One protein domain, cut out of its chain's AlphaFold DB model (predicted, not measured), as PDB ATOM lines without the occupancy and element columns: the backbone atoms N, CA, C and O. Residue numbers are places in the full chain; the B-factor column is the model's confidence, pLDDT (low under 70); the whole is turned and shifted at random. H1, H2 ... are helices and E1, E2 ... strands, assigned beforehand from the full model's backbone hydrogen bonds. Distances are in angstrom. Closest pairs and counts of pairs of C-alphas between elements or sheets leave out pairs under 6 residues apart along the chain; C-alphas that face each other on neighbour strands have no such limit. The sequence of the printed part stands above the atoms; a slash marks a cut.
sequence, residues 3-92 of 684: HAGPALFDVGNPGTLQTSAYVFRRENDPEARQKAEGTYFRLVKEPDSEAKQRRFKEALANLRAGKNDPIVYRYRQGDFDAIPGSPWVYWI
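What this domain is: This is residues 3 to 92 of the 684 residues of an uncharacterized protein of Syntrophus sp. PtaU1.Bin208 (UniProt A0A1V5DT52). A narrow two-stranded ribbon, E3 and E4, has the long helix H2 packed loosely near the end of E3 and the start of E4, with the small hairpin of E1 and E2 beyond that end. At the other end of the ribbon the short helices H1 and H3 meet nearly at a right angle, and residues 83 to 92 fold back from H3 toward E4. The longest axis runs from the loop of residues 6 to 18, at the hairpin's end, to H1. The printed part has 90 residues with three named helices and four named strands, in the order E1, E2, H1, E3, H2, E4, H3; both two-stranded sheets, E1 - E2 and E3 - E4, are antiparallel, and the class is mixed, helices and strands. It is only just loose, close to compact, with a radius of gyration of the C-alphas of 14.9 A and spans of 42 by 33 by 24 A.

How they stand to each other: E1, residues 3 to 5, and E2, residues 19 to 21, form an antiparallel hairpin at 167 degrees, with N 5 and O 19 within hydrogen-bond range at 2.9 A. H1, residues 30 to 35, is apart from E1. E3, residues 37 to 42, comes closest to E1 at the C-alphas of Arg 42 and His 3, 5.1 A apart. H2, residues 49 to 64, comes closest to E3 at the C-alphas of Phe 56 and Phe 41, 7.3 A apart. E4, residues 72 to 76, is antiparallel to E3 at 148 degrees, with N 40 and O 73 within hydrogen-bond range at 2.8 A. The closest C-alphas of E4 and H2, those of Val 72 and Ala 59, are 6.8 A apart. H3, residues 77 to 82, touches H1, about perpendicular at 83 degrees; their closest C-alphas, those of Gly 78 and Gln 34, are 4.5 A apart. H2 touches no helix. In H1 and H2 every O i to N i+4 pair is within hydrogen-bond range; in H3 0 of 2 are, beside 3 of 3 O i to N i+3 pairs.

Where its parts are: E1 begins at C-alpha 3, (23.081, 37.436, 34.282). E3 measures 16.0 A from first to last C-alpha, H2 22.4 A and E4 13.7 A. H2 begins at C-alpha 49, (32.436, 30.140, 30.480), and H3 ends at C-alpha 82, (4.920, 46.387, 36.106).

The domain as a whole: The C-alphas of Gly 12 and Glu 31, the two farthest apart, are 43.2 A apart. The printed part has no cut. The link from E1 to E2, 13 residues, is long. The mean pLDDT of the printed part is 87.7, and residues 11 to 16 are under 70.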
ATOM      1  N   HIS A   3      23.917  38.627  34.270       92.50
ATOM      2  CA  HIS A   3      23.081  37.436  34.282       92.50
ATOM      3  C   HIS A   3      23.746  36.378  33.401       92.50
ATOM      4  O   HIS A   3      23.663  36.453  32.174       92.50
ATOM      5  N   ALA A   4      24.466  35.450  34.030       88.75
ATOM      6  CA  ALA A   4      25.256  34.439  33.336       88.75
ATOM      7  C   ALA A   4      24.426  33.219  32.920       88.75
ATOM      8  O   ALA A   4      24.682  32.670  31.854       88.75
ATOM      9  N   GLY A   5      23.416  32.839  33.705       85.44
ATOM     10  CA  GLY A   5      22.602  31.649  33.440       85.44
ATOM     11  C   GLY A   5      23.362  30.347  33.741       85.44
ATOM     12  O   GLY A   5      24.250  30.379  34.603       85.44
ATOM     13  N   PRO A   6      23.042  29.226  33.063       83.75
ATOM     14  CA  PRO A   6      23.716  27.934  33.255       83.75
ATOM     15  C   PRO A   6      25.146  27.961  32.700       83.75
ATOM     16  O   PRO A   6      25.546  28.957  32.111       83.75
ATOM     17  N   ALA A   7      25.937  26.898  32.847       83.25
ATOM     18  CA  ALA A   7      27.229  26.720  32.162       83.25
ATOM     19  C   ALA A   7      28.263  27.857  32.356       83.25
ATOM     20  O   ALA A   7      29.111  28.098  31.499       83.25
ATOM     21  N   LEU A   8      28.199  28.597  33.472       84.00
ATOM     22  CA  LEU A   8      29.258  29.554  33.825       84.00
ATOM     23  C   LEU A   8      30.507  28.846  34.372       84.00
ATOM     24  O   LEU A   8      31.614  29.362  34.226       84.00
ATOM     25  N   PHE A   9      30.330  27.695  35.017       83.19
ATOM     26  CA  PHE A   9      31.406  26.910  35.610       83.19
ATOM     27  C   PHE A   9      31.440  25.520  34.974       83.19
ATOM     28  O   PHE A   9      30.396  24.890  34.824       83.19
ATOM     29  N   ASP A  10      32.642  25.030  34.675       70.88
ATOM     30  CA  ASP A  10      32.862  23.725  34.031       70.88
ATOM     31  C   ASP A  10      32.762  22.534  35.010       70.88
ATOM     32  O   ASP A  10      33.080  21.399  34.662       70.88
ATOM     33  N   VAL A  11      32.363  22.777  36.264       63.78
ATOM     34  CA  VAL A  11      32.353  21.781  37.346       63.78
ATOM     35  C   VAL A  11      30.915  21.421  37.723       63.78
ATOM     36  O   VAL A  11      30.110  22.307  38.002       63.78
ATOM     37  N   GLY A  12      30.612  20.121  37.801       58.84
ATOM     38  CA  GLY A  12      29.270  19.601  38.106       58.84
ATOM     39  C   GLY A  12      28.441  19.330  36.847       58.84
ATOM     40  O   GLY A  12      29.004  19.216  35.765       58.84
ATOM     41  N   ASN A  13      27.117  19.199  36.987       59.41
ATOM     42  CA  ASN A  13      26.188  19.112  35.855       59.41
ATOM     43  C   ASN A  13      25.914  20.541  35.327       59.41
ATOM     44  O   ASN A  13      25.092  21.248  35.926       59.41
ATOM     45  N   PRO A  14      26.596  21.015  34.261       57.91
ATOM     46  CA  PRO A  14      26.697  22.445  33.939       57.91
ATOM     47  C   PRO A  14      25.354  23.094  33.576       57.91
ATOM     48  O   PRO A  14      25.217  24.313  33.671       57.91
ATOM     49  N   GLY A  15      24.352  22.296  33.193       60.84
ATOM     50  CA  GLY A  15      23.007  22.768  32.854       60.84
ATOM     51  C   GLY A  15      22.145  23.174  34.055       60.84
ATOM     52  O   GLY A  15      21.213  23.953  33.889       60.84
ATOM     53  N   THR A  16      22.467  22.701  35.262       66.31
ATOM     54  CA  THR A  16      21.588  22.848  36.443       66.31
ATOM     55  C   THR A  16      21.826  24.138  37.236       66.31
ATOM     56  O   THR A  16      20.902  24.707  37.814       66.31
ATOM     57  N   LEU A  17      23.060  24.656  37.258       76.19
ATOM     58  CA  LEU A  17      23.417  25.800  38.102       76.19
ATOM     59  C   LEU A  17      23.189  27.146  37.394       76.19
ATOM     60  O   LEU A  17      24.034  27.611  36.629       76.19
ATOM     61  N   GLN A  18      22.093  27.830  37.721       82.25
ATOM     62  CA  GLN A  18      21.806  29.187  37.238       82.25
ATOM     63  C   GLN A  18      22.604  30.245  38.017       82.25
ATOM     64  O   GLN A  18      22.431  30.396  39.226       82.25
ATOM     65  N   THR A  19      23.458  31.024  37.337       87.75
ATOM     66  CA  THR A  19      24.325  32.019  37.996       87.75
ATOM     67  C   THR A  19      24.011  33.464  37.600       87.75
ATOM     68  O   THR A  19      23.830  33.805  36.427       87.75
ATOM     69  N   SER A  20      24.021  34.368  38.583       91.00
ATOM     70  CA  SER A  20      24.005  35.814  38.354       91.00
ATOM     71  C   SER A  20      24.865  36.560  39.376       91.00
ATOM     72  O   SER A  20      25.029  36.119  40.509       91.00
ATOM     73  N   ALA A  21      25.418  37.703  38.969       92.56
ATOM     74  CA  ALA A  21      26.190  38.599  39.821       92.56
ATOM     75  C   ALA A  21      25.580  40.005  39.791       92.56
ATOM     76  O   ALA A  21      25.312  40.567  38.726       92.56
ATOM     77  N   TYR A  22      25.366  40.616  40.949       92.50
ATOM     78  CA  TYR A  22      24.749  41.937  41.047       92.50
ATOM     79  C   TYR A  22      25.347  42.752  42.191       92.50
ATOM     80  O   TYR A  22      25.964  42.222  43.109       92.50
ATOM     81  N   VAL A  23      25.172  44.069  42.101       91.31
ATOM     82  CA  VAL A  23      25.602  45.030  43.118       91.31
ATOM     83  C   VAL A  23      24.375  45.816  43.537       91.31
ATOM     84  O   VAL A  23      23.677  46.367  42.686       91.31
ATOM     85  N   PHE A  24      24.135  45.881  44.841       88.50
ATOM     86  CA  PHE A  24      23.093  46.716  45.415       88.50
ATOM     87  C   PHE A  24      23.685  48.005  45.966       88.50
ATOM     88  O   PHE A  24      24.699  47.991  46.663       88.50
ATOM     89  N   ARG A  25      23.007  49.122  45.699       88.56
ATOM     90  CA  ARG A  25      23.253  50.394  46.373       88.56
ATOM     91  C   ARG A  25      22.094  50.664  47.317       88.56
ATOM     92  O   ARG A  25      20.941  50.660  46.895       88.56
ATOM     93  N   ARG A  26      22.393  50.927  48.587       89.31
ATOM     94  CA  ARG A  26      21.382  51.396  49.534       89.31
ATOM     95  C   ARG A  26      20.997  52.831  49.172       89.31
ATOM     96  O   ARG A  26      21.855  53.705  49.178       89.31
ATOM     97  N   GLU A  27      19.723  53.045  48.870       91.75
ATOM     98  CA  GLU A  27      19.133  54.355  48.587       91.75
ATOM     99  C   GLU A  27      17.959  54.576  49.543       91.75
ATOM    100  O   GLU A  27      17.050  53.740  49.615       91.75
ATOM    101  N   ASN A  28      18.017  55.660  50.317       91.56
ATOM    102  CA  ASN A  28      17.030  55.927  51.365       91.56
ATOM    103  C   ASN A  28      15.850  56.751  50.840       91.56
ATOM    104  O   ASN A  28      14.766  56.644  51.407       91.56
ATOM    105  N   ASP A  29      16.043  57.537  49.776       94.00
ATOM    106  CA  ASP A  29      14.953  58.270  49.133       94.00
ATOM    107  C   ASP A  29      14.144  57.336  48.207       94.00
ATOM    108  O   ASP A  29      14.693  56.810  47.232       94.00
ATOM    109  N   PRO A  30      12.844  57.102  48.479       89.12
ATOM    110  CA  PRO A  30      12.012  56.237  47.652       89.12
ATOM    111  C   PRO A  30      11.895  56.708  46.200       89.12
ATOM    112  O   PRO A  30      11.877  55.867  45.302       89.12
ATOM    113  N   GLU A  31      11.841  58.020  45.950       91.12
ATOM    114  CA  GLU A  31      11.724  58.541  44.586       91.12
ATOM    115  C   GLU A  31      13.013  58.348  43.793       91.12
ATOM    116  O   GLU A  31      12.974  57.826  42.674       91.12
ATOM    117  N   ALA A  32      14.160  58.728  44.368       90.12
ATOM    118  CA  ALA A  32      15.460  58.476  43.757       90.12
ATOM    119  C   ALA A  32      15.692  56.981  43.527       90.12
ATOM    120  O   ALA A  32      16.242  56.605  42.492       90.12
ATOM    121  N   ARG A  33      15.231  56.120  44.447       90.06
ATOM    122  CA  ARG A  33      15.307  54.666  44.285       90.06
ATOM    123  C   ARG A  33      14.484  54.189  43.095       90.06
ATOM    124  O   ARG A  33      15.016  53.438  42.289       90.06
ATOM    125  N   GLN A  34      13.232  54.626  42.958       89.00
ATOM    126  CA  GLN A  34      12.376  54.186  41.850       89.00
ATOM    127  C   GLN A  34      12.861  54.689  40.485       89.00
ATOM    128  O   GLN A  34      12.767  53.976  39.486       89.00
ATOM    129  N   LYS A  35      13.442  55.892  40.444       91.81
ATOM    130  CA  LYS A  35      14.022  56.488  39.231       91.81
ATOM    131  C   LYS A  35      15.432  55.970  38.912       91.81
ATOM    132  O   LYS A  35      15.959  56.305  37.852       91.81
ATOM    133  N   ALA A  36      16.055  55.187  39.798       91.44
ATOM    134  CA  ALA A  36      17.413  54.692  39.602       91.44
ATOM    135  C   ALA A  36      17.484  53.726  38.414       91.44
ATOM    136  O   ALA A  36      16.712  52.772  38.325       91.44
ATOM    137  N   GLU A  37      18.441  53.963  37.520       92.25
ATOM    138  CA  GLU A  37      18.674  53.145  36.332       92.25
ATOM    139  C   GLU A  37      19.791  52.126  36.600       92.25
ATOM    140  O   GLU A  37      20.923  52.479  36.941       92.25
ATOM    141  N   GLY A  38      19.464  50.844  36.456       91.50
ATOM    142  CA  GLY A  38      20.412  49.740  36.521       91.50
ATOM    143  C   GLY A  38      20.940  49.368  35.138       91.50
ATOM    144  O   GLY A  38      20.252  49.522  34.133       91.50
ATOM    145  N   THR A  39      22.164  48.836  35.081       93.38
ATOM    146  CA  THR A  39      22.738  48.229  33.866       93.38
ATOM    147  C   THR A  39      22.811  46.712  34.020       93.38
ATOM    148  O   THR A  39      23.342  46.208  35.019       93.38
ATOM    149  N   TYR A  40      22.309  45.985  33.026       94.19
ATOM    150  CA  TYR A  40      22.159  44.533  33.033       94.19
ATOM    151  C   TYR A  40      22.841  43.928  31.805       94.19
ATOM    152  O   TYR A  40      22.551  44.314  30.680       94.19
ATOM    153  N   PHE A  41      23.739  42.971  32.019       94.31
ATOM    154  CA  PHE A  41      24.397  42.211  30.955       94.31
ATOM    155  C   PHE A  41      23.761  40.824  30.883       94.31
ATOM    156  O   PHE A  41      23.804  40.087  31.868       94.31
ATOM    157  N   ARG A  42      23.160  40.466  29.746       92.38
ATOM    158  CA  ARG A  42      22.462  39.188  29.543       92.38
ATOM    159  C   ARG A  42      23.343  38.210  28.766       92.38
ATOM    160  O   ARG A  42      23.413  38.275  27.548       92.38
ATOM    161  N   LEU A  43      23.993  37.294  29.476       91.81
ATOM    162  CA  LEU A  43      24.951  36.328  28.917       91.81
ATOM    163  C   LEU A  43      24.373  34.906  28.809       91.81
ATOM    164  O   LEU A  43      25.086  33.972  28.467       91.81
ATOM    165  N   VAL A  44      23.080  34.736  29.098       87.81
ATOM    166  CA  VAL A  44      22.406  33.424  29.155       87.81
ATOM    167  C   VAL A  44      22.383  32.668  27.822       87.81
ATOM    168  O   VAL A  44      22.157  31.468  27.828       87.81
ATOM    169  N   LYS A  45      22.610  33.361  26.697       85.75
ATOM    170  CA  LYS A  45      22.638  32.773  25.345       85.75
ATOM    171  C   LYS A  45      24.032  32.300  24.919       85.75
ATOM    172  O   LYS A  45      24.164  31.682  23.871       85.75
ATOM    173  N   GLU A  46      25.061  32.608  25.704       88.88
ATOM    174  CA  GLU A  46      26.422  32.152  25.428       88.88
ATOM    175  C   GLU A  46      26.607  30.716  25.957       88.88
ATOM    176  O   GLU A  46      26.119  30.414  27.053       88.88
ATOM    177  N   PRO A  47      27.297  29.834  25.213       86.00
ATOM    178  CA  PRO A  47      27.298  28.393  25.484       86.00
ATOM    179  C   PRO A  47      28.147  27.976  26.691       86.00
ATOM    180  O   PRO A  47      27.787  27.032  27.387       86.00
ATOM    181  N   ASP A  48      29.254  28.671  26.955       87.81
ATOM    182  CA  ASP A  48      30.267  28.251  27.927       87.81
ATOM    183  C   ASP A  48      30.918  29.440  28.658       87.81
ATOM    184  O   ASP A  48      30.647  30.614  28.365       87.81
ATOM    185  N   SER A  49      31.772  29.139  29.640       89.00
ATOM    186  CA  SER A  49      32.436  30.140  30.480       89.00
ATOM    187  C   SER A  49      33.309  31.113  29.678       89.00
ATOM    188  O   SER A  49      33.271  32.329  29.910       89.00
ATOM    189  N   GLU A  50      34.075  30.612  28.703       91.06
ATOM    190  CA  GLU A  50      34.989  31.431  27.902       91.06
ATOM    191  C   GLU A  50      34.219  32.372  26.973       91.06
ATOM    192  O   GLU A  50      34.523  33.571  26.900       91.06
ATOM    193  N   ALA A  51      33.172  31.865  26.319       90.81
ATOM    194  CA  ALA A  51      32.269  32.639  25.483       90.81
ATOM    195  C   ALA A  51      31.585  33.745  26.295       90.81
ATOM    196  O   ALA A  51      31.607  34.910  25.884       90.81
ATOM    197  N   LYS A  52      31.086  33.425  27.499       91.88
ATOM    198  CA  LYS A  52      30.500  34.406  28.434       91.88
ATOM    199  C   LYS A  52      31.499  35.485  28.811       91.88
ATOM    200  O   LYS A  52      31.162  36.671  28.792       91.88
ATOM    201  N   GLN A  53      32.735  35.100  29.126       93.06
ATOM    202  CA  GLN A  53      33.779  36.047  29.495       93.06
ATOM    203  C   GLN A  53      34.140  36.977  28.328       93.06
ATOM    204  O   GLN A  53      34.212  38.196  28.514       93.06
ATOM    205  N   ARG A  54      34.363  36.418  27.133       93.88
ATOM    206  CA  ARG A  54      34.674  37.182  25.918       93.88
ATOM    207  C   ARG A  54      33.544  38.154  25.600       93.88
ATOM    208  O   ARG A  54      33.789  39.358  25.499       93.88
ATOM    209  N   ARG A  55      32.306  37.660  25.554       94.69
ATOM    210  CA  ARG A  55      31.134  38.468  25.224       94.69
ATOM    211  C   ARG A  55      30.905  39.593  26.228       94.69
ATOM    212  O   ARG A  55      30.616  40.721  25.826       94.69
ATOM    213  N   PHE A  56      31.083  39.323  27.523       94.50
ATOM    214  CA  PHE A  56      30.984  40.342  28.567       94.50
ATOM    215  C   PHE A  56      32.032  41.448  28.400       94.50
ATOM    216  O   PHE A  56      31.699  42.629  28.499       94.50
ATOM    217  N   LYS A  57      33.294  41.089  28.123       94.69
ATOM    218  CA  LYS A  57      34.375  42.064  27.894       94.69
ATOM    219  C   LYS A  57      34.088  42.946  26.678       94.69
ATOM    220  O   LYS A  57      34.275  44.160  26.761       94.69
ATOM    221  N   GLU A  58      33.597  42.361  25.589       94.38
ATOM    222  CA  GLU A  58      33.188  43.090  24.383       94.38
ATOM    223  C   GLU A  58      32.034  44.058  24.667       94.38
ATOM    224  O   GLU A  58      32.133  45.247  24.358       94.38
ATOM    225  N   ALA A  59      30.979  43.589  25.339       93.81
ATOM    226  CA  ALA A  59      29.840  44.422  25.715       93.81
ATOM    227  C   ALA A  59      30.237  45.573  26.646       93.81
ATOM    228  O   ALA A  59      29.769  46.702  26.491       93.81
ATOM    229  N   LEU A  60      31.143  45.318  27.593       93.75
ATOM    230  CA  LEU A  60      31.674  46.343  28.484       93.75
ATOM    231  C   LEU A  60      32.512  47.382  27.727       93.75
ATOM    232  O   LEU A  60      32.417  48.574  28.023       93.75
ATOM    233  N   ALA A  61      33.323  46.953  26.756       93.75
ATOM    234  CA  ALA A  61      34.095  47.857  25.907       93.75
ATOM    235  C   ALA A  61      33.176  48.740  25.048       93.75
ATOM    236  O   ALA A  61      33.369  49.956  25.009       93.75
ATOM    237  N   ASN A  62      32.136  48.156  24.443       93.44
ATOM    238  CA  ASN A  62      31.118  48.886  23.684       93.44
ATOM    239  C   ASN A  62      30.398  49.919  24.555       93.44
ATOM    240  O   ASN A  62      30.334  51.093  24.186       93.44
ATOM    241  N   LEU A  63      29.955  49.516  25.748       92.00
ATOM    242  CA  LEU A  63      29.288  50.402  26.698       92.00
ATOM    243  C   LEU A  63      30.183  51.579  27.116       92.00
ATOM    244  O   LEU A  63      29.724  52.720  27.146       92.00
ATOM    245  N   ARG A  64      31.468  51.324  27.402       92.50
ATOM    246  CA  ARG A  64      32.454  52.372  27.734       92.50
ATOM    247  C   ARG A  64      32.723  53.316  26.565       92.50
ATOM    248  O   ARG A  64      32.976  54.494  26.790       92.50
ATOM    249  N   ALA A  65      32.649  52.812  25.337       92.38
ATOM    250  CA  ALA A  65      32.766  53.601  24.115       92.38
ATOM    251  C   ALA A  65      31.466  54.341  23.735       92.38
ATOM    252  O   ALA A  65      31.418  54.965  22.676       92.38
ATOM    253  N   GLY A  66      30.407  54.260  24.553       89.06
ATOM    254  CA  GLY A  66      29.110  54.883  24.276       89.06
ATOM    255  C   GLY A  66      28.317  54.215  23.148       89.06
ATOM    256  O   GLY A  66      27.363  54.804  22.647       89.06
ATOM    257  N   LYS A  67      28.704  53.003  22.732       90.81
ATOM    258  CA  LYS A  67      27.995  52.217  21.717       90.81
ATOM    259  C   LYS A  67      26.949  51.327  22.381       90.81
ATOM    260  O   LYS A  67      27.199  50.748  23.439       90.81
ATOM    261  N   ASN A  68      25.796  51.190  21.732       87.38
ATOM    262  CA  ASN A  68      24.785  50.222  22.142       87.38
ATOM    263  C   ASN A  68      25.258  48.804  21.821       87.38
ATOM    264  O   ASN A  68      25.894  48.567  20.794       87.38
ATOM    265  N   ASP A  69      24.924  47.870  22.702       90.88
ATOM    266  CA  ASP A  69      25.258  46.463  22.560       90.88
ATOM    267  C   ASP A  69      24.003  45.627  22.876       90.88
ATOM    268  O   ASP A  69      23.343  45.898  23.881       90.88
ATOM    269  N   PRO A  70      23.645  44.633  22.041       87.44
ATOM    270  CA  PRO A  70      22.373  43.913  22.147       87.44
ATOM    271  C   PRO A  70      22.216  43.077  23.423       87.44
ATOM    272  O   PRO A  70      21.097  42.686  23.743       87.44
ATOM    273  N   ILE A  71      23.298  42.788  24.157       90.06
ATOM    274  CA  ILE A  71      23.204  42.069  25.438       90.06
ATOM    275  C   ILE A  71      23.166  43.006  26.649       90.06
ATOM    276  O   ILE A  71      23.061  42.531  27.784       90.06
ATOM    277  N   VAL A  72      23.297  44.318  26.430       92.38
ATOM    278  CA  VAL A  72      23.313  45.331  27.485       92.38
ATOM    279  C   VAL A  72      21.962  46.020  27.546       92.38
ATOM    280  O   VAL A  72      21.563  46.737  26.633       92.38
ATOM    281  N   TYR A  73      21.293  45.851  28.675       92.00
ATOM    282  CA  TYR A  73      20.001  46.450  28.959       92.00
ATOM    283  C   TYR A  73      20.158  47.515  30.034       92.00
ATOM    284  O   TYR A  73      20.957  47.376  30.968       92.00
ATOM    285  N   ARG A  74      19.366  48.576  29.913       90.75
ATOM    286  CA  ARG A  74      19.214  49.577  30.961       90.75
ATOM    287  C   ARG A  74      17.755  49.672  31.353       90.75
ATOM    288  O   ARG A  74      16.890  49.658  30.485       90.75
ATOM    289  N   TYR A  75      17.505  49.704  32.653       90.25
ATOM    290  CA  TYR A  75      16.160  49.532  33.189       90.25
ATOM    291  C   TYR A  75      16.006  50.303  34.494       90.25
ATOM    292  O   TYR A  75      16.937  50.287  35.311       90.25
ATOM    293  N   ARG A  76      14.869  50.974  34.704       90.75
ATOM    294  CA  ARG A  76      14.623  51.685  35.965       90.75
ATOM    295  C   ARG A  76      14.084  50.723  37.010       90.75
ATOM    296  O   ARG A  76      13.377  49.775  36.691       90.75
ATOM    297  N   GLN A  77      14.409  50.978  38.272       88.56
ATOM    298  CA  GLN A  77      13.984  50.122  39.378       88.56
ATOM    299  C   GLN A  77      12.452  49.995  39.460       88.56
ATOM    300  O   GLN A  77      11.959  48.893  39.679       88.56
ATOM    301  N   GLY A  78      11.718  51.092  39.251       87.81
ATOM    302  CA  GLY A  78      10.251  51.085  39.305       87.81
ATOM    303  C   GLY A  78       9.573  50.379  38.139       87.81
ATOM    304  O   GLY A  78       8.425  49.971  38.273       87.81
ATOM    305  N   ASP A  79      10.277  50.168  37.027       89.19
ATOM    306  CA  ASP A  79       9.713  49.474  35.866       89.19
ATOM    307  C   ASP A  79       9.501  47.974  36.172       89.19
ATOM    308  O   ASP A  79       8.630  47.335  35.586       89.19
ATOM    309  N   PHE A  80      10.226  47.403  37.149       89.69
ATOM    310  CA  PHE A  80      10.004  46.019  37.592       89.69
ATOM    311  C   PHE A  80       8.647  45.811  38.265       89.69
ATOM    312  O   PHE A  80       8.123  44.699  38.230       89.69
ATOM    313  N   ASP A  81       8.053  46.863  38.835       89.25
ATOM    314  CA  ASP A  81       6.741  46.786  39.485       89.25
ATOM    315  C   ASP A  81       5.598  46.589  38.469       89.25
ATOM    316  O   ASP A  81       4.465  46.313  38.866       89.25
ATOM    317  N   ALA A  82       5.885  46.677  37.161       88.19
ATOM    318  CA  ALA A  82       4.920  46.387  36.106       88.19
ATOM    319  C   ALA A  82       4.432  44.930  36.130       88.19
ATOM    320  O   ALA A  82       3.261  44.680  35.853       88.19
ATOM    321  N   ILE A  83       5.297  43.970  36.482       87.38
ATOM    322  CA  ILE A  83       4.917  42.555  36.583       87.38
ATOM    323  C   ILE A  83       4.608  42.212  38.049       87.38
ATOM    324  O   ILE A  83       5.461  42.402  38.920       87.38
ATOM    325  N   PRO A  84       3.429  41.635  38.356       84.31
ATOM    326  CA  PRO A  84       3.067  41.257  39.718       84.31
ATOM    327  C   PRO A  84       4.088  40.334  40.412       84.31
ATOM    328  O   PRO A  84       4.308  39.191  40.007       84.31
ATOM    329  N   GLY A  85       4.656  40.805  41.527       82.81
ATOM    330  CA  GLY A  85       5.739  40.132  42.264       82.81
ATOM    331  C   GLY A  85       7.136  40.702  41.991       82.81
ATOM    332  O   GLY A  85       8.104  40.200  42.556       82.81
ATOM    333  N   SER A  86       7.229  41.734  41.149       87.81
ATOM    334  CA  SER A  86       8.443  42.469  40.779       87.81
ATOM    335  C   SER A  86       9.638  41.578  40.375       87.81
ATOM    336  O   SER A  86      10.751  41.779  40.880       87.81
ATOM    337  N   PRO A  87       9.452  40.570  39.488       87.50
ATOM    338  CA  PRO A  87      10.562  39.770  38.983       87.50
ATOM    339  C   PRO A  87      11.527  40.644  38.171       87.50
ATOM    340  O   PRO A  87      11.127  41.591  37.497       87.50
ATOM    341  N   TRP A  88      12.819  40.312  38.198       88.31
ATOM    342  CA  TRP A  88      13.861  41.092  37.521       88.31
ATOM    343  C   TRP A  88      13.934  40.800  36.017       88.31
ATOM    344  O   TRP A  88      14.940  40.311  35.497       88.31
ATOM    345  N   VAL A  89      12.850  41.111  35.313       88.50
ATOM    346  CA  VAL A  89      12.700  40.945  33.867       88.50
ATOM    347  C   VAL A  89      13.076  42.252  33.170       88.50
ATOM    348  O   VAL A  89      12.240  43.104  32.905       88.50
ATOM    349  N   TYR A  90      14.362  42.429  32.881       89.19
ATOM    350  CA  TYR A  90      14.905  43.680  32.323       89.19
ATOM    351  C   TYR A  90      15.015  43.688  30.785       89.19
ATOM    352  O   TYR A  90      15.513  44.652  30.205       89.19
ATOM    353  N   TRP A  91      14.630  42.595  30.114       89.44
ATOM    354  CA  TRP A  91      14.788  42.405  28.662       89.44
ATOM    355  C   TRP A  91      13.484  42.544  27.868       89.44
ATOM    356  O   TRP A  91      13.477  42.296  26.664       89.44
ATOM    357  N   ILE A  92      12.387  42.915  28.530       89.31
ATOM    358  CA  ILE A  92      11.091  43.145  27.887       89.31
ATOM    359  C   ILE A  92      10.961  44.587  27.403       89.31
ATOM    360  O   ILE A  92      11.456  45.521  28.040       89.31
TER     361      ILE A  92